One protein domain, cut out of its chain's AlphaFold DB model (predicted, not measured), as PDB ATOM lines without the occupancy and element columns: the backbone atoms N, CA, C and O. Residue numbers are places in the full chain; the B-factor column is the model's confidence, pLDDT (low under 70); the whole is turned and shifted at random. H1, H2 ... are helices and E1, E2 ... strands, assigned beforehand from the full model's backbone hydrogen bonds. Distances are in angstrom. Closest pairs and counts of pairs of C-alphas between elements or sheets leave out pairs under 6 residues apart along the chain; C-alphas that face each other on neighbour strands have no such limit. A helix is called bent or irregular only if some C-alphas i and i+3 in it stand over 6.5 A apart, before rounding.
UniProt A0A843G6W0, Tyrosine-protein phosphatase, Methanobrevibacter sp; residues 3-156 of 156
ATOM      1  N   ILE A   3      15.474  -2.213  11.013       97.88
ATOM      2  CA  ILE A   3      15.530  -3.532  10.379       97.88
ATOM      3  C   ILE A   3      14.189  -4.239  10.587       97.88
ATOM      4  O   ILE A   3      13.819  -4.573  11.716       97.88
ATOM      5  N   ASP A   4      13.493  -4.526   9.496       97.62
ATOM      6  CA  ASP A   4      12.228  -5.252   9.514       97.62
ATOM      7  C   ASP A   4      12.449  -6.726   9.158       97.62
ATOM      8  O   ASP A   4      12.907  -7.059   8.062       97.62
ATOM      9  N   LEU A   5      12.129  -7.616  10.097       98.00
ATOM     10  CA  LEU A   5      12.275  -9.068   9.956       98.00
ATOM     11  C   LEU A   5      11.019  -9.745   9.382       98.00
ATOM     12  O   LEU A   5      10.978 -10.974   9.263       98.00
ATOM     13  N   ARG A   6       9.965  -8.980   9.077       97.19
ATOM     14  CA  ARG A   6       8.717  -9.503   8.508       97.19
ATOM     15  C   ARG A   6       8.919  -9.988   7.074       97.19
ATOM     16  O   ARG A   6       9.747  -9.472   6.325       97.19
ATOM     17  N   LEU A   7       8.149 -10.999   6.691       95.62
ATOM     18  CA  LEU A   7       8.165 -11.536   5.341       95.62
ATOM     19  C   LEU A   7       7.634 -10.506   4.340       95.62
ATOM     20  O   LEU A   7       6.600  -9.865   4.529       95.62
ATOM     21  N   THR A   8       8.337 -10.386   3.220       91.88
ATOM     22  CA  THR A   8       7.904  -9.562   2.088       91.88
ATOM     23  C   THR A   8       6.972 -10.335   1.153       91.88
ATOM     24  O   THR A   8       6.095  -9.749   0.525       91.88
ATOM     25  N   SER A   9       7.103 -11.663   1.098       90.31
ATOM     26  CA  SER A   9       6.374 -12.544   0.175       90.31
ATOM     27  C   SER A   9       4.884 -12.712   0.492       90.31
ATOM     28  O   SER A   9       4.110 -13.051  -0.398       90.31
ATOM     29  N   ASN A  10       4.470 -12.478   1.738       89.44
ATOM     30  CA  ASN A  10       3.090 -12.645   2.210       89.44
ATOM     31  C   ASN A  10       2.440 -11.314   2.636       89.44
ATOM     32  O   ASN A  10       1.437 -11.326   3.347       89.44
ATOM     33  N   ASN A  11       3.017 -10.178   2.221       89.12
ATOM     34  CA  ASN A  11       2.544  -8.835   2.564       89.12
ATOM     35  C   ASN A  11       2.543  -8.528   4.082       89.12
ATOM     36  O   ASN A  11       1.822  -7.639   4.531       89.12
ATOM     37  N   GLU A  12       3.354  -9.225   4.891       93.69
ATOM     38  CA  GLU A  12       3.470  -8.965   6.337       93.69
ATOM     39  C   GLU A  12       4.087  -7.584   6.632       93.69
ATOM     40  O   GLU A  12       3.738  -6.939   7.623       93.69
ATOM     41  N   VAL A  13       4.947  -7.091   5.733       92.25
ATOM     42  CA  VAL A  13       5.477  -5.711   5.734       92.25
ATOM     43  C   VAL A  13       4.461  -4.659   5.254       92.25
ATOM     44  O   VAL A  13       4.716  -3.459   5.363       92.25
ATOM     45  N   GLY A  14       3.308  -5.080   4.725       89.81
ATOM     46  CA  GLY A  14       2.366  -4.203   4.033       89.81
ATOM     47  C   GLY A  14       2.986  -3.568   2.782       89.81
ATOM     48  O   GLY A  14       3.749  -4.200   2.060       89.81
ATOM     49  N   SER A  15       2.691  -2.291   2.534       87.19
ATOM     50  CA  SER A  15       3.212  -1.552   1.369       87.19
ATOM     51  C   SER A  15       4.636  -1.006   1.544       87.19
ATOM     52  O   SER A  15       5.095  -0.250   0.690       87.19
ATOM     53  N   LEU A  16       5.324  -1.341   2.643       89.62
ATOM     54  CA  LEU A  16       6.683  -0.865   2.896       89.62
ATOM     55  C   LEU A  16       7.684  -1.578   1.977       89.62
ATOM     56  O   LEU A  16       7.712  -2.806   1.883       89.62
ATOM     57  N   THR A  17       8.554  -0.796   1.355       87.50
ATOM     58  CA  THR A  17       9.723  -1.226   0.577       87.50
ATOM     59  C   THR A  17      11.011  -0.630   1.155       87.50
ATOM     60  O   THR A  17      10.968   0.279   1.988       87.50
ATOM     61  N   GLU A  18      12.169  -1.142   0.735       85.75
ATOM     62  CA  GLU A  18      13.490  -0.596   1.093       85.75
ATOM     63  C   GLU A  18      13.519   0.946   0.989       85.75
ATOM     64  O   GLU A  18      13.117   1.521  -0.023       85.75
ATOM     65  N   GLY A  19      13.962   1.621   2.056       79.12
ATOM     66  CA  GLY A  19      13.994   3.089   2.143       79.12
ATOM     67  C   GLY A  19      12.664   3.802   2.450       79.12
ATOM     68  O   GLY A  19      12.664   5.026   2.553       79.12
ATOM     69  N   THR A  20      11.550   3.085   2.634       83.88
ATOM     70  CA  THR A  20      10.220   3.683   2.916       83.88
ATOM     71  C   THR A  20       9.734   3.488   4.359       83.88
ATOM     72  O   THR A  20       8.537   3.572   4.624       83.88
ATOM     73  N   GLY A  21      10.652   3.219   5.293       81.81
ATOM     74  CA  GLY A  21      10.336   2.993   6.706       81.81
ATOM     75  C   GLY A  21       9.531   4.124   7.352       81.81
ATOM     76  O   GLY A  21       9.519   5.270   6.898       81.81
ATOM     77  N   VAL A  22       8.844   3.797   8.446       86.69
ATOM     78  CA  VAL A  22       7.864   4.695   9.084       86.69
ATOM     79  C   VAL A  22       8.489   5.672  10.081       86.69
ATOM     80  O   VAL A  22       7.823   6.597  10.541       86.69
ATOM     81  N   LEU A  23       9.771   5.493  10.403       89.31
ATOM     82  CA  LEU A  23      10.494   6.289  11.400       89.31
ATOM     83  C   LEU A  23      11.071   7.610  10.850       89.31
ATOM     84  O   LEU A  23      11.767   8.331  11.565       89.31
ATOM     85  N   GLY A  24      10.742   7.958   9.602       84.19
ATOM     86  CA  GLY A  24      11.097   9.226   8.964       84.19
ATOM     87  C   GLY A  24      12.349   9.159   8.086       84.19
ATOM     88  O   GLY A  24      13.147   8.229   8.153       84.19
ATOM     89  N   SER A  25      12.547  10.187   7.256       85.50
ATOM     90  CA  SER A  25      13.568  10.212   6.193       85.50
ATOM     91  C   SER A  25      15.024  10.206   6.677       85.50
ATOM     92  O   SER A  25      15.933  10.045   5.869       85.50
ATOM     93  N   GLY A  26      15.261  10.414   7.974       88.69
ATOM     94  CA  GLY A  26      16.587  10.321   8.593       88.69
ATOM     95  C   GLY A  26      16.968   8.906   9.041       88.69
ATOM     96  O   GLY A  26      18.072   8.713   9.545       88.69
ATOM     97  N   VAL A  27      16.072   7.926   8.893       92.44
ATOM     98  CA  VAL A  27      16.280   6.546   9.342       92.44
ATOM     99  C   VAL A  27      16.336   5.622   8.129       92.44
ATOM    100  O   VAL A  27      15.351   5.449   7.419       92.44
ATOM    101  N   SER A  28      17.491   4.996   7.895       95.12
ATOM    102  CA  SER A  28      17.609   3.927   6.897       95.12
ATOM    103  C   SER A  28      16.725   2.744   7.289       95.12
ATOM    104  O   SER A  28      16.784   2.314   8.439       95.12
ATOM    105  N   TYR A  29      15.954   2.216   6.341       95.75
ATOM    106  CA  TYR A  29      15.040   1.088   6.532       95.75
ATOM    107  C   TYR A  29      15.481  -0.099   5.682       95.75
ATOM    108  O   TYR A  29      15.550   0.045   4.460       95.75
ATOM    109  N   TYR A  30      15.741  -1.237   6.330       96.62
ATOM    110  CA  TYR A  30      16.185  -2.476   5.695       96.62
ATOM    111  C   TYR A  30      15.203  -3.621   5.920       96.62
ATOM    112  O   TYR A  30      14.833  -3.910   7.057       96.62
ATOM    113  N   GLN A  31      14.867  -4.359   4.862       96.69
ATOM    114  CA  GLN A  31      14.070  -5.584   4.966       96.69
ATOM    115  C   GLN A  31      14.982  -6.810   5.042       96.69
ATOM    116  O   GLN A  31      15.739  -7.103   4.114       96.69
ATOM    117  N   CYS A  32      14.910  -7.552   6.141       97.62
ATOM    118  CA  CYS A  32      15.634  -8.803   6.362       97.62
ATOM    119  C   CYS A  32      14.615  -9.928   6.612       97.62
ATOM    120  O   CYS A  32      14.472 -10.374   7.749       97.62
ATOM    121  N   PRO A  33      13.857 -10.351   5.581       97.12
ATOM    122  CA  PRO A  33      12.664 -11.171   5.760       97.12
ATOM    123  C   PRO A  33      13.001 -12.542   6.341       97.12
ATOM    124  O   PRO A  33      13.782 -13.290   5.758       97.12
ATOM    125  N   MET A  34      12.365 -12.883   7.459       97.25
ATOM    126  CA  MET A  34      12.493 -14.188   8.102       97.25
ATOM    127  C   MET A  34      11.136 -14.883   8.173       97.25
ATOM    128  O   MET A  34      10.145 -14.282   8.602       97.25
ATOM    129  N   ASP A  35      11.100 -16.161   7.802       95.19
ATOM    130  CA  ASP A  35       9.924 -17.017   7.945       95.19
ATOM    131  C   ASP A  35       9.968 -17.735   9.297       95.19
ATOM    132  O   ASP A  35      10.912 -18.461   9.613       95.19
ATOM    133  N   PHE A  36       8.930 -17.519  10.100       89.88
ATOM    134  CA  PHE A  36       8.793 -18.096  11.435       89.88
ATOM    135  C   PHE A  36       8.269 -19.543  11.425       89.88
ATOM    136  O   PHE A  36       8.277 -20.188  12.471       89.88
ATOM    137  N   ASN A  37       7.783 -20.046  10.283       91.38
ATOM    138  CA  ASN A  37       7.202 -21.390  10.163       91.38
ATOM    139  C   ASN A  37       8.225 -22.468   9.793       91.38
ATOM    140  O   ASN A  37       7.898 -23.656   9.820       91.38
ATOM    141  N   ILE A  38       9.440 -22.070   9.424       93.25
ATOM    142  CA  ILE A  38      10.485 -22.972   8.938       93.25
ATOM    143  C   ILE A  38      11.749 -22.844   9.790       93.25
ATOM    144  O   ILE A  38      11.866 -21.960  10.638       93.25
ATOM    145  N   SER A  39      12.707 -23.745   9.572       93.75
ATOM    146  CA  SER A  39      13.972 -23.733  10.307       93.75
ATOM    147  C   SER A  39      14.748 -22.430  10.089       93.75
ATOM    148  O   SER A  39      14.772 -21.869   8.992       93.75
ATOM    149  N   VAL A  40      15.467 -21.977  11.118       93.31
ATOM    150  CA  VAL A  40      16.439 -20.875  11.003       93.31
ATOM    151  C   VAL A  40      17.575 -21.169  10.024       93.31
ATOM    152  O   VAL A  40      18.240 -20.247   9.562       93.31
ATOM    153  N   ASP A  41      17.795 -22.446   9.707       95.12
ATOM    154  CA  ASP A  41      18.822 -22.887   8.767       95.12
ATOM    155  C   ASP A  41      18.358 -22.917   7.307       95.12
ATOM    156  O   ASP A  41      19.191 -23.160   6.432       95.12
ATOM    157  N   GLU A  42      17.076 -22.657   7.037       96.75
ATOM    158  CA  GLU A  42      16.581 -22.491   5.670       96.75
ATOM    159  C   GLU A  42      17.167 -21.235   5.021       96.75
ATOM    160  O   GLU A  42      17.428 -20.227   5.685       96.75
ATOM    161  N   GLU A  43      17.342 -21.281   3.700       97.12
ATOM    162  CA  GLU A  43      18.089 -20.274   2.939       97.12
ATOM    163  C   GLU A  43      17.606 -18.836   3.188       97.12
ATOM    164  O   GLU A  43      18.423 -17.940   3.397       97.12
ATOM    165  N   ILE A  44      16.288 -18.610   3.224       96.94
ATOM    166  CA  ILE A  44      15.708 -17.284   3.482       96.94
ATOM    167  C   ILE A  44      16.122 -16.731   4.854       96.94
ATOM    168  O   ILE A  44      16.557 -15.583   4.953       96.94
ATOM    169  N   ASN A  45      16.071 -17.564   5.896       97.38
ATOM    170  CA  ASN A  45      16.410 -17.174   7.261       97.38
ATOM    171  C   ASN A  45      17.922 -16.978   7.420       97.38
ATOM    172  O   ASN A  45      18.352 -16.006   8.042       97.38
ATOM    173  N   VAL A  46      18.735 -17.832   6.794       98.00
ATOM    174  CA  VAL A  46      20.196 -17.668   6.750       98.00
ATOM    175  C   VAL A  46      20.579 -16.363   6.049       98.00
ATOM    176  O   VAL A  46      21.415 -15.612   6.555       98.00
ATOM    177  N   ASN A  47      19.954 -16.049   4.913       98.44
ATOM    178  CA  ASN A  47      20.208 -14.807   4.184       98.44
ATOM    179  C   ASN A  47      19.794 -13.568   4.986       98.44
ATOM    180  O   ASN A  47      20.533 -12.581   4.998       98.44
ATOM    181  N   ALA A  48      18.676 -13.630   5.712       98.25
ATOM    182  CA  ALA A  48      18.270 -12.564   6.619       98.25
ATOM    183  C   ALA A  48      19.280 -12.354   7.756       98.25
ATOM    184  O   ALA A  48      19.704 -11.223   7.975       98.25
ATOM    185  N   VAL A  49      19.741 -13.422   8.420       98.38
ATOM    186  CA  VAL A  49      20.778 -13.330   9.468       98.38
ATOM    187  C   VAL A  49      22.057 -12.700   8.914       98.38
ATOM    188  O   VAL A  49      22.605 -11.785   9.527       98.38
ATOM    189  N   LYS A  50      22.513 -13.115   7.726       98.69
ATOM    190  CA  LYS A  50      23.691 -12.515   7.079       98.69
ATOM    191  C   LYS A  50      23.509 -11.018   6.831       98.69
ATOM    192  O   LYS A  50      24.410 -10.248   7.151       98.69
ATOM    193  N   LYS A  51      22.351 -10.604   6.303       98.56
ATOM    194  CA  LYS A  51      22.043  -9.190   6.044       98.56
ATOM    195  C   LYS A  51      21.971  -8.382   7.342       98.56
ATOM    196  O   LYS A  51      22.516  -7.286   7.399       98.56
ATOM    197  N   VAL A  52      21.388  -8.936   8.408       98.69
ATOM    198  CA  VAL A  52      21.391  -8.309   9.741       98.69
ATOM    199  C   VAL A  52      22.822  -8.064  10.219       98.69
ATOM    200  O   VAL A  52      23.154  -6.938  10.578       98.69
ATOM    201  N   PHE A  53      23.695  -9.075  10.178       98.56
ATOM    202  CA  PHE A  53      25.086  -8.917  10.616       98.56
ATOM    203  C   PHE A  53      25.918  -8.018   9.691       98.56
ATOM    204  O   PHE A  53      26.841  -7.354  10.154       98.56
ATOM    205  N   GLU A  54      25.571  -7.913   8.411       98.56
ATOM    206  CA  GLU A  54      26.137  -6.899   7.521       98.56
ATOM    207  C   GLU A  54      25.768  -5.477   7.955       98.56
ATOM    208  O   GLU A  54      26.644  -4.615   8.017       98.56
ATOM    209  N   ILE A  55      24.506  -5.246   8.327       98.25
ATOM    210  CA  ILE A  55      24.029  -3.952   8.830       98.25
ATOM    211  C   ILE A  55      24.688  -3.620  10.178       98.25
ATOM    212  O   ILE A  55      25.161  -2.495  10.351       98.25
ATOM    213  N   LEU A  56      24.776  -4.590  11.099       98.00
ATOM    214  CA  LEU A  56      25.490  -4.461  12.381       98.00
ATOM    215  C   LEU A  56      26.986  -4.181  12.188       98.00
ATOM    216  O   LEU A  56      27.591  -3.464  12.982       98.00
ATOM    217  N   GLY A  57      27.569  -4.730  11.122       97.62
ATOM    218  CA  GLY A  57      28.976  -4.589  10.764       97.62
ATOM    219  C   GLY A  57      29.381  -3.201  10.260       97.62
ATOM    220  O   GLY A  57      30.560  -2.994   9.967       97.62
ATOM    221  N   ASN A  58      28.441  -2.256  10.157       97.19
ATOM    222  CA  ASN A  58      28.692  -0.876   9.757       97.19
ATOM    223  C   ASN A  58      28.283   0.100  10.874       97.19
ATOM    224  O   ASN A  58      27.098   0.293  11.153       97.19
ATOM    225  N   SER A  59      29.270   0.772  11.471       95.75
ATOM    226  CA  SER A  59      29.069   1.717  12.576       95.75
ATOM    227  C   SER A  59      28.194   2.925  12.215       95.75
ATOM    228  O   SER A  59      27.563   3.494  13.103       95.75
ATOM    229  N   SER A  60      28.063   3.288  10.931       95.44
ATOM    230  CA  SER A  60      27.182   4.386  10.507       95.44
ATOM    231  C   SER A  60      25.689   4.063  10.635       95.44
ATOM    232  O   SER A  60      24.863   4.961  10.507       95.44
ATOM    233  N   ASN A  61      25.323   2.793  10.845       96.44
ATOM    234  CA  ASN A  61      23.929   2.375  11.003       96.44
ATOM    235  C   ASN A  61      23.390   2.574  12.427       96.44
ATOM    236  O   ASN A  61      22.183   2.451  12.650       96.44
ATOM    237  N   TYR A  62      24.258   2.869  13.394       95.69
ATOM    238  CA  TYR A  62      23.874   3.011  14.792       95.69
ATOM    239  C   TYR A  62      23.345   4.427  15.091       95.69
ATOM    240  O   TYR A  62      23.853   5.398  14.530       95.69
ATOM    241  N   PRO A  63      22.348   4.573  15.989       94.25
ATOM    242  CA  PRO A  63      21.643   3.510  16.712       94.25
ATOM    243  C   PRO A  63      20.675   2.714  15.818       94.25
ATOM    244  O   PRO A  63      20.126   3.224  14.837       94.25
ATOM    245  N   LEU A  64      20.466   1.447  16.177       94.00
ATOM    246  CA  LEU A  64      19.655   0.490  15.426       94.00
ATOM    247  C   LEU A  64      18.358   0.176  16.180       94.00
ATOM    248  O   LEU A  64      18.340   0.124  17.407       94.00
ATOM    249  N   PHE A  65      17.311  -0.143  15.434       93.88
ATOM    250  CA  PHE A  65      16.082  -0.748  15.923       93.88
ATOM    251  C   PHE A  65      15.716  -1.896  14.983       93.88
ATOM    252  O   PHE A  65      15.819  -1.745  13.767       93.88
ATOM    253  N   PHE A  66      15.307  -3.043  15.519       97.00
ATOM    254  CA  PHE A  66      14.876  -4.177  14.709       97.00
ATOM    255  C   PHE A  66      13.622  -4.818  15.288       97.00
ATOM    256  O   PHE A  66      13.461  -4.913  16.505       97.00
ATOM    257  N   HIS A  67      12.722  -5.261  14.418       96.94
ATOM    258  CA  HIS A  67      11.418  -5.765  14.831       96.94
ATOM    259  C   HIS A  67      10.910  -6.863  13.895       96.94
ATOM    260  O   HIS A  67      11.427  -7.091  12.808       96.94
ATOM    261  N   CYS A  68       9.874  -7.565  14.342       96.25
ATOM    262  CA  CYS A  68       9.031  -8.399  13.495       96.25
ATOM    263  C   CYS A  68       7.572  -7.973  13.719       96.25
ATOM    264  O   CYS A  68       7.330  -6.821  14.072       96.25
ATOM    265  N   SER A  69       6.596  -8.867  13.553       94.81
ATOM    266  CA  SER A  69       5.185  -8.514  13.785       94.81
ATOM    267  C   SER A  69       4.817  -8.334  15.257       94.81
ATOM    268  O   SER A  69       4.071  -7.422  15.589       94.81
ATOM    269  N   ILE A  70       5.338  -9.187  16.143       95.25
ATOM    270  CA  ILE A  70       5.001  -9.165  17.581       95.25
ATOM    271  C   ILE A  70       6.210  -8.910  18.487       95.25
ATOM    272  O   ILE A  70       6.072  -8.910  19.703       95.25
ATOM    273  N   GLY A  71       7.400  -8.732  17.906       95.62
ATOM    274  CA  GLY A  71       8.624  -8.435  18.657       95.62
ATOM    275  C   GLY A  71       9.187  -9.594  19.488       95.62
ATOM    276  O   GLY A  71       9.946  -9.336  20.413       95.62
ATOM    277  N   THR A  72       8.843 -10.848  19.171       95.88
ATOM    278  CA  THR A  72       9.198 -12.007  20.018       95.88
ATOM    279  C   THR A  72      10.062 -13.039  19.311       95.88
ATOM    280  O   THR A  72      11.213 -13.204  19.674       95.88
ATOM    281  N   ASP A  73       9.553 -13.752  18.303       95.19
ATOM    282  CA  ASP A  73      10.238 -14.971  17.843       95.19
ATOM    283  C   ASP A  73      11.448 -14.677  16.939       95.19
ATOM    284  O   ASP A  73      12.584 -14.972  17.298       95.19
ATOM    285  N   ARG A  74      11.238 -14.004  15.799       96.56
ATOM    286  CA  ARG A  74      12.335 -13.584  14.901       96.56
ATOM    287  C   ARG A  74      13.220 -12.520  15.545       96.56
ATOM    288  O   ARG A  74      14.441 -12.609  15.486       96.56
ATOM    289  N   THR A  75      12.594 -11.540  16.202       97.44
ATOM    290  CA  THR A  75      13.297 -10.489  16.952       97.44
ATOM    291  C   THR A  75      14.135 -11.088  18.075       97.44
ATOM    292  O   THR A  75      15.321 -10.794  18.165       97.44
ATOM    293  N   GLY A  76      13.553 -11.975  18.883       96.88
ATOM    294  CA  GLY A  76      14.239 -12.635  19.987       96.88
ATOM    295  C   GLY A  76      15.359 -13.553  19.519       96.88
ATOM    296  O   GLY A  76      16.396 -13.601  20.164       96.88
ATOM    297  N   TYR A  77      15.226 -14.217  18.368       97.12
ATOM    298  CA  TYR A  77      16.334 -14.977  17.788       97.12
ATOM    299  C   TYR A  77      17.524 -14.095  17.388       97.12
ATOM    300  O   TYR A  77      18.666 -14.418  17.715       97.12
ATOM    301  N   ILE A  78      17.274 -12.968  16.717       98.12
ATOM    302  CA  ILE A  78      18.337 -12.017  16.367       98.12
ATOM    303  C   ILE A  78      18.975 -11.427  17.632       98.12
ATOM    304  O   ILE A  78      20.201 -11.410  17.742       98.12
ATOM    305  N   ALA A  79      18.166 -11.016  18.614       97.94
ATOM    306  CA  ALA A  79      18.652 -10.524  19.903       97.94
ATOM    307  C   ALA A  79      19.493 -11.580  20.642       97.94
ATOM    308  O   ALA A  79      20.560 -11.262  21.170       97.94
ATOM    309  N   TRP A  80      19.063 -12.845  20.619       97.81
ATOM    310  CA  TRP A  80      19.798 -13.970  21.190       97.81
ATOM    311  C   TRP A  80      21.171 -14.132  20.544       97.81
ATOM    312  O   TRP A  80      22.172 -14.218  21.248       97.81
ATOM    313  N   LEU A  81      21.236 -14.169  19.208       97.81
ATOM    314  CA  LEU A  81      22.492 -14.324  18.469       97.81
ATOM    315  C   LEU A  81      23.482 -13.201  18.781       97.81
ATOM    316  O   LEU A  81      24.657 -13.476  19.032       97.81
ATOM    317  N   ILE A  82      23.006 -11.954  18.781       98.19
ATOM    318  CA  ILE A  82      23.822 -10.778  19.095       98.19
ATOM    319  C   ILE A  82      24.395 -10.910  20.510       98.19
ATOM    320  O   ILE A  82      25.613 -10.911  20.684       98.19
ATOM    321  N   ASN A  83      23.539 -11.100  21.516       98.38
ATOM    322  CA  ASN A  83      23.963 -11.162  22.915       98.38
ATOM    323  C   ASN A  83      24.827 -12.397  23.228       98.38
ATOM    324  O   ASN A  83      25.774 -12.304  24.010       98.38
ATOM    325  N   ALA A  84      24.573 -13.535  22.576       98.19
ATOM    326  CA  ALA A  84      25.432 -14.712  22.682       98.19
ATOM    327  C   ALA A  84      26.852 -14.418  22.168       98.19
ATOM    328  O   ALA A  84      27.823 -14.801  22.819       98.19
ATOM    329  N   CYS A  85      26.997 -13.681  21.057       98.38
ATOM    330  CA  CYS A  85      28.311 -13.227  20.584       98.38
ATOM    331  C   CYS A  85      28.975 -12.283  21.595       98.38
ATOM    332  O   CYS A  85      30.164 -12.417  21.883       98.38
ATOM    333  N   LEU A  86      28.209 -11.368  22.199       98.12
ATOM    334  CA  LEU A  86      28.705 -10.471  23.252       98.12
ATOM    335  C   LEU A  86      29.118 -11.214  24.537       98.12
ATOM    336  O   LEU A  86      29.846 -10.657  25.353       98.12
ATOM    337  N   GLY A  87      28.757 -12.493  24.682       97.94
ATOM    338  CA  GLY A  87      29.137 -13.329  25.820       97.94
ATOM    339  C   GLY A  87      28.183 -13.233  27.006       97.94
ATOM    340  O   GLY A  87      28.579 -13.562  28.122       97.94
ATOM    341  N   VAL A  88      26.944 -12.796  26.776       98.38
ATOM    342  CA  VAL A  88      25.882 -12.827  27.788       98.38
ATOM    343  C   VAL A  88      25.594 -14.281  28.188       98.38
ATOM    344  O   VAL A  88      25.602 -15.185  27.348       98.38
ATOM    345  N   ASN A  89      25.357 -14.512  29.482       97.38
ATOM    346  CA  ASN A  89      25.096 -15.846  30.021       97.38
ATOM    347  C   ASN A  89      23.793 -16.437  29.463       97.38
ATOM    348  O   ASN A  89      22.807 -15.728  29.282       97.38
ATOM    349  N   GLU A  90      23.759 -17.756  29.248       96.50
ATOM    350  CA  GLU A  90      22.620 -18.426  28.600       96.50
ATOM    351  C   GLU A  90      21.290 -18.218  29.346       96.50
ATOM    352  O   GLU A  90      20.250 -18.022  28.718       96.50
ATOM    353  N   ASP A  91      21.307 -18.219  30.682       97.31
ATOM    354  CA  ASP A  91      20.095 -17.973  31.467       97.31
ATOM    355  C   ASP A  91      19.534 -16.567  31.254       97.31
ATOM    356  O   ASP A  91      18.316 -16.419  31.136       97.31
ATOM    357  N   ASP A  92      20.396 -15.558  31.120       98.44
ATOM    358  CA  ASP A  92      19.980 -14.182  30.845       98.44
ATOM    359  C   ASP A  92      19.413 -14.046  29.427       98.44
ATOM    360  O   ASP A  92      18.417 -13.354  29.235       98.44
ATOM    361  N   LEU A  93      19.957 -14.785  28.452       98.25
ATOM    362  CA  LEU A  93      19.383 -14.867  27.103       98.25
ATOM    363  C   LEU A  93      17.966 -15.465  27.123       98.25
ATOM    364  O   LEU A  93      17.056 -14.953  26.467       98.25
ATOM    365  N   TYR A  94      17.742 -16.536  27.899       97.62
ATOM    366  CA  TYR A  94      16.392 -17.083  28.083       97.62
ATOM    367  C   TYR A  94      15.479 -16.104  28.812       97.62
ATOM    368  O   TYR A  94      14.301 -16.024  28.463       97.62
ATOM    369  N   HIS A  95      15.975 -15.387  29.818       98.06
ATOM    370  CA  HIS A  95      15.175 -14.391  30.522       98.06
ATOM    371  C   HIS A  95      14.755 -13.245  29.601       98.06
ATOM    372  O   HIS A  95      13.576 -12.901  29.615       98.06
ATOM    373  N   ASP A  96      15.659 -12.735  28.764       98.06
ATOM    374  CA  ASP A  96      15.364 -11.702  27.764       98.06
ATOM    375  C   ASP A  96      14.263 -12.158  26.792       98.06
ATOM    376  O   ASP A  96      13.214 -11.520  26.696       98.06
ATOM    377  N   TYR A  97      14.408 -13.339  26.177       98.00
ATOM    378  CA  TYR A  97      13.373 -13.889  25.289       98.00
ATOM    379  C   TYR A  97      12.022 -14.084  25.997       98.00
ATOM    380  O   TYR A  97      10.956 -13.795  25.449       98.00
ATOM    381  N   LEU A  98      12.041 -14.592  27.233       97.94
ATOM    382  CA  LEU A  98      10.820 -14.813  28.004       97.94
ATOM    383  C   LEU A  98      10.191 -13.514  28.502       97.94
ATOM    384  O   LEU A  98       8.998 -13.530  28.816       97.94
ATOM    385  N   PHE A  99      10.938 -12.410  28.545       97.88
ATOM    386  CA  PHE A  99      10.425 -11.101  28.926       97.88
ATOM    387  C   PHE A  99       9.336 -10.620  27.959       97.88
ATOM    388  O   PHE A  99       8.371  -9.982  28.383       97.88
ATOM    389  N   SER A 100       9.384 -11.042  26.691       97.25
ATOM    390  CA  SER A 100       8.311 -10.802  25.718       97.25
ATOM    391  C   SER A 100       6.940 -11.332  26.168       97.25
ATOM    392  O   SER A 100       5.921 -10.836  25.697       97.25
ATOM    393  N   ASN A 101       6.867 -12.287  27.110       97.81
ATOM    394  CA  ASN A 101       5.594 -12.750  27.687       97.81
ATOM    395  C   ASN A 101       4.828 -11.666  28.459       97.81
ATOM    396  O   ASN A 101       3.635 -11.836  28.697       97.81
ATOM    397  N   PHE A 102       5.492 -10.581  28.860       96.94
ATOM    398  CA  PHE A 102       4.831  -9.419  29.456       96.94
ATOM    399  C   PHE A 102       4.213  -8.482  28.403       96.94
ATOM    400  O   PHE A 102       3.512  -7.537  28.760       96.94
ATOM    401  N   GLY A 103       4.447  -8.740  27.112       95.00
ATOM    402  CA  GLY A 103       3.839  -8.028  25.993       95.00
ATOM    403  C   GLY A 103       2.585  -8.711  25.440       95.00
ATOM    404  O   GLY A 103       2.243  -9.846  25.777       95.00
ATOM    405  N   ASN A 104       1.902  -8.026  24.519       94.75
ATOM    406  CA  ASN A 104       0.766  -8.588  23.791       94.75
ATOM    407  C   ASN A 104       1.240  -9.445  22.604       94.75
ATOM    408  O   ASN A 104       1.285  -8.981  21.467       94.75
ATOM    409  N   ILE A 105       1.615 -10.695  22.881       95.88
ATOM    410  CA  ILE A 105       2.283 -11.580  21.910       95.88
ATOM    411  C   ILE A 105       1.401 -12.727  21.389       95.88
ATOM    412  O   ILE A 105       1.893 -13.668  20.765       95.88
ATOM    413  N   GLY A 106       0.094 -12.692  21.675       93.81
ATOM    414  CA  GLY A 106      -0.886 -13.664  21.165       93.81
ATOM    415  C   GLY A 106      -0.735 -15.104  21.681       93.81
ATOM    416  O   GLY A 106      -1.467 -15.987  21.250       93.81
ATOM    417  N   GLY A 107       0.196 -15.363  22.602       94.25
ATOM    418  CA  GLY A 107       0.384 -16.670  23.226       94.25
ATOM    419  C   GLY A 107       1.678 -16.744  24.029       94.25
ATOM    420  O   GLY A 107       2.688 -16.157  23.649       94.25
ATOM    421  N   LYS A 108       1.662 -17.488  25.136       96.00
ATOM    422  CA  LYS A 108       2.835 -17.640  26.004       96.00
ATOM    423  C   LYS A 108       3.976 -18.358  25.274       96.00
ATOM    424  O   LYS A 108       3.753 -19.389  24.647       96.00
ATOM    425  N   ARG A 109       5.194 -17.839  25.404       96.19
ATOM    426  CA  ARG A 109       6.447 -18.490  25.008       96.19
ATOM    427  C   ARG A 109       7.142 -19.131  26.203       96.19
ATOM    428  O   ARG A 109       7.055 -18.647  27.333       96.19
ATOM    429  N   THR A 110       7.845 -20.223  25.943       96.62
ATOM    430  CA  THR A 110       8.633 -20.996  26.906       96.62
ATOM    431  C   THR A 110      10.080 -21.121  26.430       96.62
ATOM    432  O   THR A 110      10.386 -20.852  25.266       96.62
ATOM    433  N   LYS A 111      10.985 -21.566  27.316       95.19
ATOM    434  CA  LYS A 111      12.378 -21.853  26.932       95.19
ATOM    435  C   LYS A 111      12.442 -22.872  25.787       95.19
ATOM    436  O   LYS A 111      13.265 -22.727  24.890       95.19
ATOM    437  N   ASP A 112      11.539 -23.852  25.773       94.00
ATOM    438  CA  ASP A 112      11.499 -24.882  24.730       94.00
ATOM    439  C   ASP A 112      11.143 -24.321  23.352       94.00
ATOM    440  O   ASP A 112      11.656 -24.828  22.354       94.00
ATOM    441  N   ASN A 113      10.319 -23.264  23.279       92.62
ATOM    442  CA  ASN A 113      10.011 -22.614  22.004       92.62
ATOM    443  C   ASN A 113      11.290 -22.088  21.339       92.62
ATOM    444  O   ASN A 113      11.570 -22.442  20.196       92.62
ATOM    445  N   ILE A 114      12.105 -21.306  22.055       91.31
ATOM    446  CA  ILE A 114      13.343 -20.761  21.482       91.31
ATOM    447  C   ILE A 114      14.433 -21.825  21.317       91.31
ATOM    448  O   ILE A 114      15.099 -21.895  20.280       91.31
ATOM    449  N   LYS A 115      14.573 -22.718  22.301       92.69
ATOM    450  CA  LYS A 115      15.603 -23.758  22.304       92.69
ATOM    451  C   LYS A 115      15.475 -24.701  21.111       92.69
ATOM    452  O   LYS A 115      16.476 -25.002  20.466       92.69
ATOM    453  N   ASN A 116      14.258 -25.148  20.806       88.81
ATOM    454  CA  ASN A 116      14.033 -26.130  19.748       88.81
ATOM    455  C   ASN A 116      13.983 -25.502  18.354       88.81
ATOM    456  O   ASN A 116      14.485 -26.116  17.413       88.81
ATOM    457  N   SER A 117      13.402 -24.307  18.226       84.12
ATOM    458  CA  SER A 117      13.184 -23.672  16.921       84.12
ATOM    459  C   SER A 117      14.362 -22.826  16.440       84.12
ATOM    460  O   SER A 117      14.570 -22.731  15.235       84.12
ATOM    461  N   TYR A 118      15.145 -22.236  17.351       84.94
ATOM    462  CA  TYR A 118      16.127 -21.205  16.994       84.94
ATOM    463  C   TYR A 118      17.551 -21.509  17.487       84.94
ATOM    464  O   TYR A 118      18.518 -21.263  16.774       84.94
ATOM    465  N   VAL A 119      17.707 -22.077  18.689       91.19
ATOM    466  CA  VAL A 119      19.035 -22.209  19.336       91.19
ATOM    467  C   VAL A 119      19.665 -23.590  19.137       91.19
ATOM    468  O   VAL A 119      20.876 -23.753  19.286       91.19
ATOM    469  N   LYS A 120      18.883 -24.601  18.743       93.56
ATOM    470  CA  LYS A 120      19.361 -25.982  18.558       93.56
ATOM    471  C   LYS A 120      20.610 -26.067  17.673       93.56
ATOM    472  O   LYS A 120      21.577 -26.726  18.049       93.56
ATOM    473  N   SER A 121      20.612 -25.388  16.529       93.31
ATOM    474  CA  SER A 121      21.733 -25.422  15.582       93.31
ATOM    475  C   SER A 121      22.973 -24.695  16.104       93.31
ATOM    476  O   SER A 121      24.091 -25.169  15.901       93.31
ATOM    477  N   ILE A 122      22.786 -23.613  16.867       95.56
ATOM    478  CA  ILE A 122      23.874 -22.930  17.580       95.56
ATOM    479  C   ILE A 122      24.499 -23.890  18.600       95.56
ATOM    480  O   ILE A 122      25.706 -24.107  18.592       95.56
ATOM    481  N   ASN A 123      23.678 -24.546  19.424       94.50
ATOM    482  CA  ASN A 123      24.153 -25.462  20.465       94.50
ATOM    483  C   ASN A 123      24.915 -26.677  19.921       94.50
ATOM    484  O   ASN A 123      25.833 -27.167  20.589       94.50
ATOM    485  N   ASN A 124      24.551 -27.125  18.718       95.50
ATOM    486  CA  ASN A 124      25.193 -28.224  17.999       95.50
ATOM    487  C   ASN A 124      26.453 -27.802  17.226       95.50
ATOM    488  O   ASN A 124      27.178 -28.665  16.733       95.50
ATOM    489  N   THR A 125      26.722 -26.503  17.102       97.44
ATOM    490  CA  THR A 125      27.945 -26.007  16.469       97.44
ATOM    491  C   THR A 125      29.145 -26.219  17.398       97.44
ATOM    492  O   THR A 125      29.018 -26.186  18.623       97.44
ATOM    493  N   ALA A 126      30.324 -26.475  16.825       97.62
ATOM    494  CA  ALA A 126      31.557 -26.652  17.588       97.62
ATOM    495  C   ALA A 126      31.968 -25.354  18.312       97.62
ATOM    496  O   ALA A 126      31.865 -24.265  17.750       97.62
ATOM    497  N   GLY A 127      32.461 -25.480  19.545       97.56
ATOM    498  CA  GLY A 127      32.917 -24.372  20.391       97.56
ATOM    499  C   GLY A 127      32.926 -24.775  21.868       97.56
ATOM    500  O   GLY A 127      32.094 -25.586  22.286       97.56
ATOM    501  N   ALA A 128      33.865 -24.241  22.650       97.19
ATOM    502  CA  ALA A 128      34.011 -24.536  24.076       97.19
ATOM    503  C   ALA A 128      33.038 -23.730  24.952       97.19
ATOM    504  O   ALA A 128      32.697 -24.160  26.051       97.19
ATOM    505  N   SER A 129      32.550 -22.589  24.458       98.00
ATOM    506  CA  SER A 129      31.551 -21.743  25.126       98.00
ATOM    507  C   SER A 129      30.367 -21.425  24.209       98.00
ATOM    508  O   SER A 129      30.473 -21.542  22.989       98.00
ATOM    509  N   LEU A 130      29.238 -20.974  24.774       97.88
ATOM    510  CA  LEU A 130      28.090 -20.518  23.978       97.88
ATOM    511  C   LEU A 130      28.475 -19.389  23.012       97.88
ATOM    512  O   LEU A 130      28.049 -19.399  21.858       97.88
ATOM    513  N   LYS A 131      29.332 -18.467  23.462       98.12
ATOM    514  CA  LYS A 131      29.885 -17.392  22.634       98.12
ATOM    515  C   LYS A 131      30.615 -17.939  21.413       98.12
ATOM    516  O   LYS A 131      30.307 -17.556  20.289       98.12
ATOM    517  N   GLU A 132      31.549 -18.863  21.618       98.50
ATOM    518  CA  GLU A 132      32.293 -19.474  20.512       98.50
ATOM    519  C   GLU A 132      31.375 -20.239  19.559       98.50
ATOM    520  O   GLU A 132      31.528 -20.133  18.345       98.50
ATOM    521  N   LYS A 133      30.381 -20.959  20.089       98.56
ATOM    522  CA  LYS A 133      29.389 -21.658  19.267       98.56
ATOM    523  C   LYS A 133      28.562 -20.699  18.411       98.56
ATOM    524  O   LYS A 133      28.359 -20.978  17.234       98.56
ATOM    525  N   ALA A 134      28.113 -19.573  18.971       98.38
ATOM    526  CA  ALA A 134      27.363 -18.549  18.243       98.38
ATOM    527  C   ALA A 134      28.204 -17.904  17.132       98.38
ATOM    528  O   ALA A 134      27.747 -17.814  15.993       98.38
ATOM    529  N   ILE A 135      29.455 -17.540  17.429       98.62
ATOM    530  CA  ILE A 135      30.392 -16.986  16.440       98.62
ATOM    531  C   ILE A 135      30.641 -18.001  15.321       98.62
ATOM    532  O   ILE A 135      30.452 -17.682  14.150       98.62
ATOM    533  N   ASN A 136      30.997 -19.241  15.662       98.69
ATOM    534  CA  ASN A 136      31.258 -20.288  14.675       98.69
ATOM    535  C   ASN A 136      30.015 -20.598  13.835       98.69
ATOM    536  O   ASN A 136      30.136 -20.830  12.633       98.69
ATOM    537  N   TYR A 137      28.821 -20.566  14.433       98.44
ATOM    538  CA  TYR A 137      27.566 -20.736  13.706       98.44
ATOM    539  C   TYR A 137      27.417 -19.649  12.637       98.44
ATOM    540  O   TYR A 137      27.218 -19.968  11.467       98.44
ATOM    541  N   LEU A 138      27.599 -18.378  13.003       98.56
ATOM    542  CA  LEU A 138      27.512 -17.249  12.074       98.56
ATOM    543  C   LEU A 138      28.574 -17.322  10.965       98.56
ATOM    544  O   LEU A 138      28.239 -17.159   9.789       98.56
ATOM    545  N   LEU A 139      29.828 -17.628  11.315       98.62
ATOM    546  CA  LEU A 139      30.920 -17.794  10.349       98.62
ATOM    547  C   LEU A 139      30.623 -18.923   9.349       98.62
ATOM    548  O   LEU A 139      30.759 -18.728   8.141       98.62
ATOM    549  N   ASN A 140      30.128 -20.070   9.826       98.00
ATOM    550  CA  ASN A 140      29.728 -21.198   8.975       98.00
ATOM    551  C   ASN A 140      28.574 -20.842   8.023       98.00
ATOM    552  O   ASN A 140      28.445 -21.441   6.956       98.00
ATOM    553  N   LYS A 141      27.735 -19.867   8.391       96.94
ATOM    554  CA  LYS A 141      26.660 -19.329   7.544       96.94
ATOM    555  C   LYS A 141      27.120 -18.195   6.622       96.94
ATOM    556  O   LYS A 141      26.332 -17.708   5.817       96.94
ATOM    557  N   GLY A 142      28.390 -17.798   6.680       98.00
ATOM    558  CA  GLY A 142      28.978 -16.794   5.794       98.00
ATOM    559  C   GLY A 142      28.884 -15.354   6.300       98.00
ATOM    560  O   GLY A 142      29.087 -14.432   5.508       98.00
ATOM    561  N   VAL A 143      28.593 -15.144   7.588       98.56
ATOM    562  CA  VAL A 143      28.894 -13.869   8.261       98.56
ATOM    563  C   VAL A 143      30.413 -13.725   8.344       98.56
ATOM    564  O   VAL A 143      31.129 -14.700   8.560       98.56
ATOM    565  N   LYS A 144      30.928 -12.517   8.132       98.50
ATOM    566  CA  LYS A 144      32.371 -12.257   8.113       98.50
ATOM    567  C   LYS A 144      32.869 -11.890   9.509       98.50
ATOM    568  O   LYS A 144      32.187 -11.179  10.242       98.50
ATOM    569  N   GLN A 145      34.098 -12.289   9.838       98.31
ATOM    570  CA  GLN A 145      34.715 -11.964  11.130       98.31
ATOM    571  C   GLN A 145      34.719 -10.453  11.410       98.31
ATOM    572  O   GLN A 145      34.329 -10.038  12.492       98.31
ATOM    573  N   ASN A 146      35.027  -9.620  10.410       98.12
ATOM    574  CA  ASN A 146      35.038  -8.165  10.585       98.12
ATOM    575  C   ASN A 146      33.663  -7.570  10.950       98.12
ATOM    576  O   ASN A 146      33.608  -6.517  11.573       98.12
ATOM    577  N   GLN A 147      32.551  -8.222  10.587       98.38
ATOM    578  CA  GLN A 147      31.208  -7.796  10.998       98.38
ATOM    579  C   GLN A 147      30.986  -8.060  12.495       98.38
ATOM    580  O   GLN A 147      30.399  -7.231  13.187       98.38
ATOM    581  N   ILE A 148      31.504  -9.182  13.002       98.19
ATOM    582  CA  ILE A 148      31.498  -9.530  14.430       98.19
ATOM    583  C   ILE A 148      32.447  -8.605  15.209       98.19
ATOM    584  O   ILE A 148      32.116  -8.160  16.304       98.19
ATOM    585  N   ASP A 149      33.596  -8.255  14.631       98.00
ATOM    586  CA  ASP A 149      34.545  -7.334  15.259       98.00
ATOM    587  C   ASP A 149      33.951  -5.921  15.403       98.00
ATOM    588  O   ASP A 149      34.085  -5.304  16.460       98.00
ATOM    589  N   THR A 150      33.238  -5.419  14.383       97.62
ATOM    590  CA  THR A 150      32.500  -4.148  14.488       97.62
ATOM    591  C   THR A 150      31.392  -4.218  15.538       97.62
ATOM    592  O   THR A 150      31.188  -3.255  16.272       97.62
ATOM    593  N   LEU A 151      30.681  -5.347  15.646       96.88
ATOM    594  CA  LEU A 151      29.679  -5.527  16.699       96.88
ATOM    595  C   LEU A 151      30.301  -5.315  18.089       96.88
ATOM    596  O   LEU A 151      29.730  -4.596  18.906       96.88
ATOM    597  N   TYR A 152      31.485  -5.883  18.343       97.25
ATOM    598  CA  TYR A 152      32.197  -5.660  19.603       97.25
ATOM    599  C   TYR A 152      32.645  -4.217  19.779       97.25
ATOM    600  O   TYR A 152      32.444  -3.675  20.856       97.25
ATOM    601  N   SER A 153      33.212  -3.583  18.749       97.19
ATOM    602  CA  SER A 153      33.725  -2.213  18.879       97.19
ATOM    603  C   SER A 153      32.641  -1.169  19.145       97.19
ATOM    604  O   SER A 153      32.944  -0.092  19.653       97.19
ATOM    605  N   VAL A 154      31.391  -1.464  18.781       95.62
ATOM    606  CA  VAL A 154      30.255  -0.569  19.016       95.62
ATOM    607  C   VAL A 154      29.545  -0.865  20.341       95.62
ATOM    608  O   VAL A 154      29.002   0.058  20.946       95.62
ATOM    609  N   MET A 155      29.508  -2.125  20.787       92.81
ATOM    610  CA  MET A 155      28.692  -2.549  21.934       92.81
ATOM    611  C   MET A 155      29.476  -2.843  23.228       92.81
ATOM    612  O   MET A 155      28.834  -3.088  24.251       92.81
ATOM    613  N   LEU A 156      30.816  -2.823  23.207       90.06
ATOM    614  CA  LEU A 156      31.707  -3.019  24.366       90.06
ATOM    615  C   LEU A 156      32.743  -1.893  24.462       90.06
ATOM    616  O   LEU A 156      33.022  -1.473  25.606       90.06
TER     617      LEU A 156
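This is residues 3 to 156 of the 156 residues of the protein "Tyrosine-protein phosphatase" of Methanobrevibacter sp (UniProt A0A843G6W0). Helix H2 runs through the middle of a rounded helical body; H3, H4 and H5 pack round it, H1 lies close by, and H6 packs across the end of H1. Residues 3 to 28, a wide loop with no named element, lie at the end of the body opposite H5, with the short strands E1 and E2 between. The printed part has 154 residues, with six named helices and two named strands in the order E1 H1 E2 H2 H3 H4 H5 H6, mostly helix; the strands pair with no named strand. It is compact, with a radius of gyration of the C-alphas of 15.0 A and spans of 44 by 37 by 28 A.

E1, residues 29 to 31, is near H1, residues 43 to 56. E2, residues 65 to 67, is apart from H1. H2, residues 73 to 86, is close to H1 but not clearly touching (closest C-alphas Val 49 and Ile 78, 7.4 A). H2 and H3, residues 90 to 102, touch as a helical hairpin at a shallow tilt of 29 degrees, opposite ways; closest are the C-alphas of Gly 76 and Tyr 97, 5.5 A. H4, residues 111 to 124, touches H2 at a steep tilt of 46 degrees, closest C-alphas Tyr 77 and Tyr 118, 6.3 A. H5, residues 130 to 140, touches H2, closest C-alphas Cys 85 and Lys 131, 4.9 A. H6, residues 145 to 155, touches H1 with residues 53 to 56 of H1 alone, closest C-alphas Leu 56 and Leu 151, 6.1 A. Every O i to N i+4 pair is within hydrogen-bond range in H1, H2, H5 and H6, against 6 of 9 in H3 and 6 of 10 in H4.

E1 begins at C-alpha 29, (15.040, 1.088, 6.532). H1 and H2 are 19.8 A long each, H3 20.0 A. H4, 16.9 A, is irregular: C-alphas 118 and 121 are 7.2 A apart. H6 ends at C-alpha 155, (28.692, -2.549, 21.934).

The C-alphas farthest apart, Ser 15 and Ala 128, are 44.6 A apart. The printed part has no cut, the link from E1 to H1 is long, and no printed residue is under 70 in pLDDT.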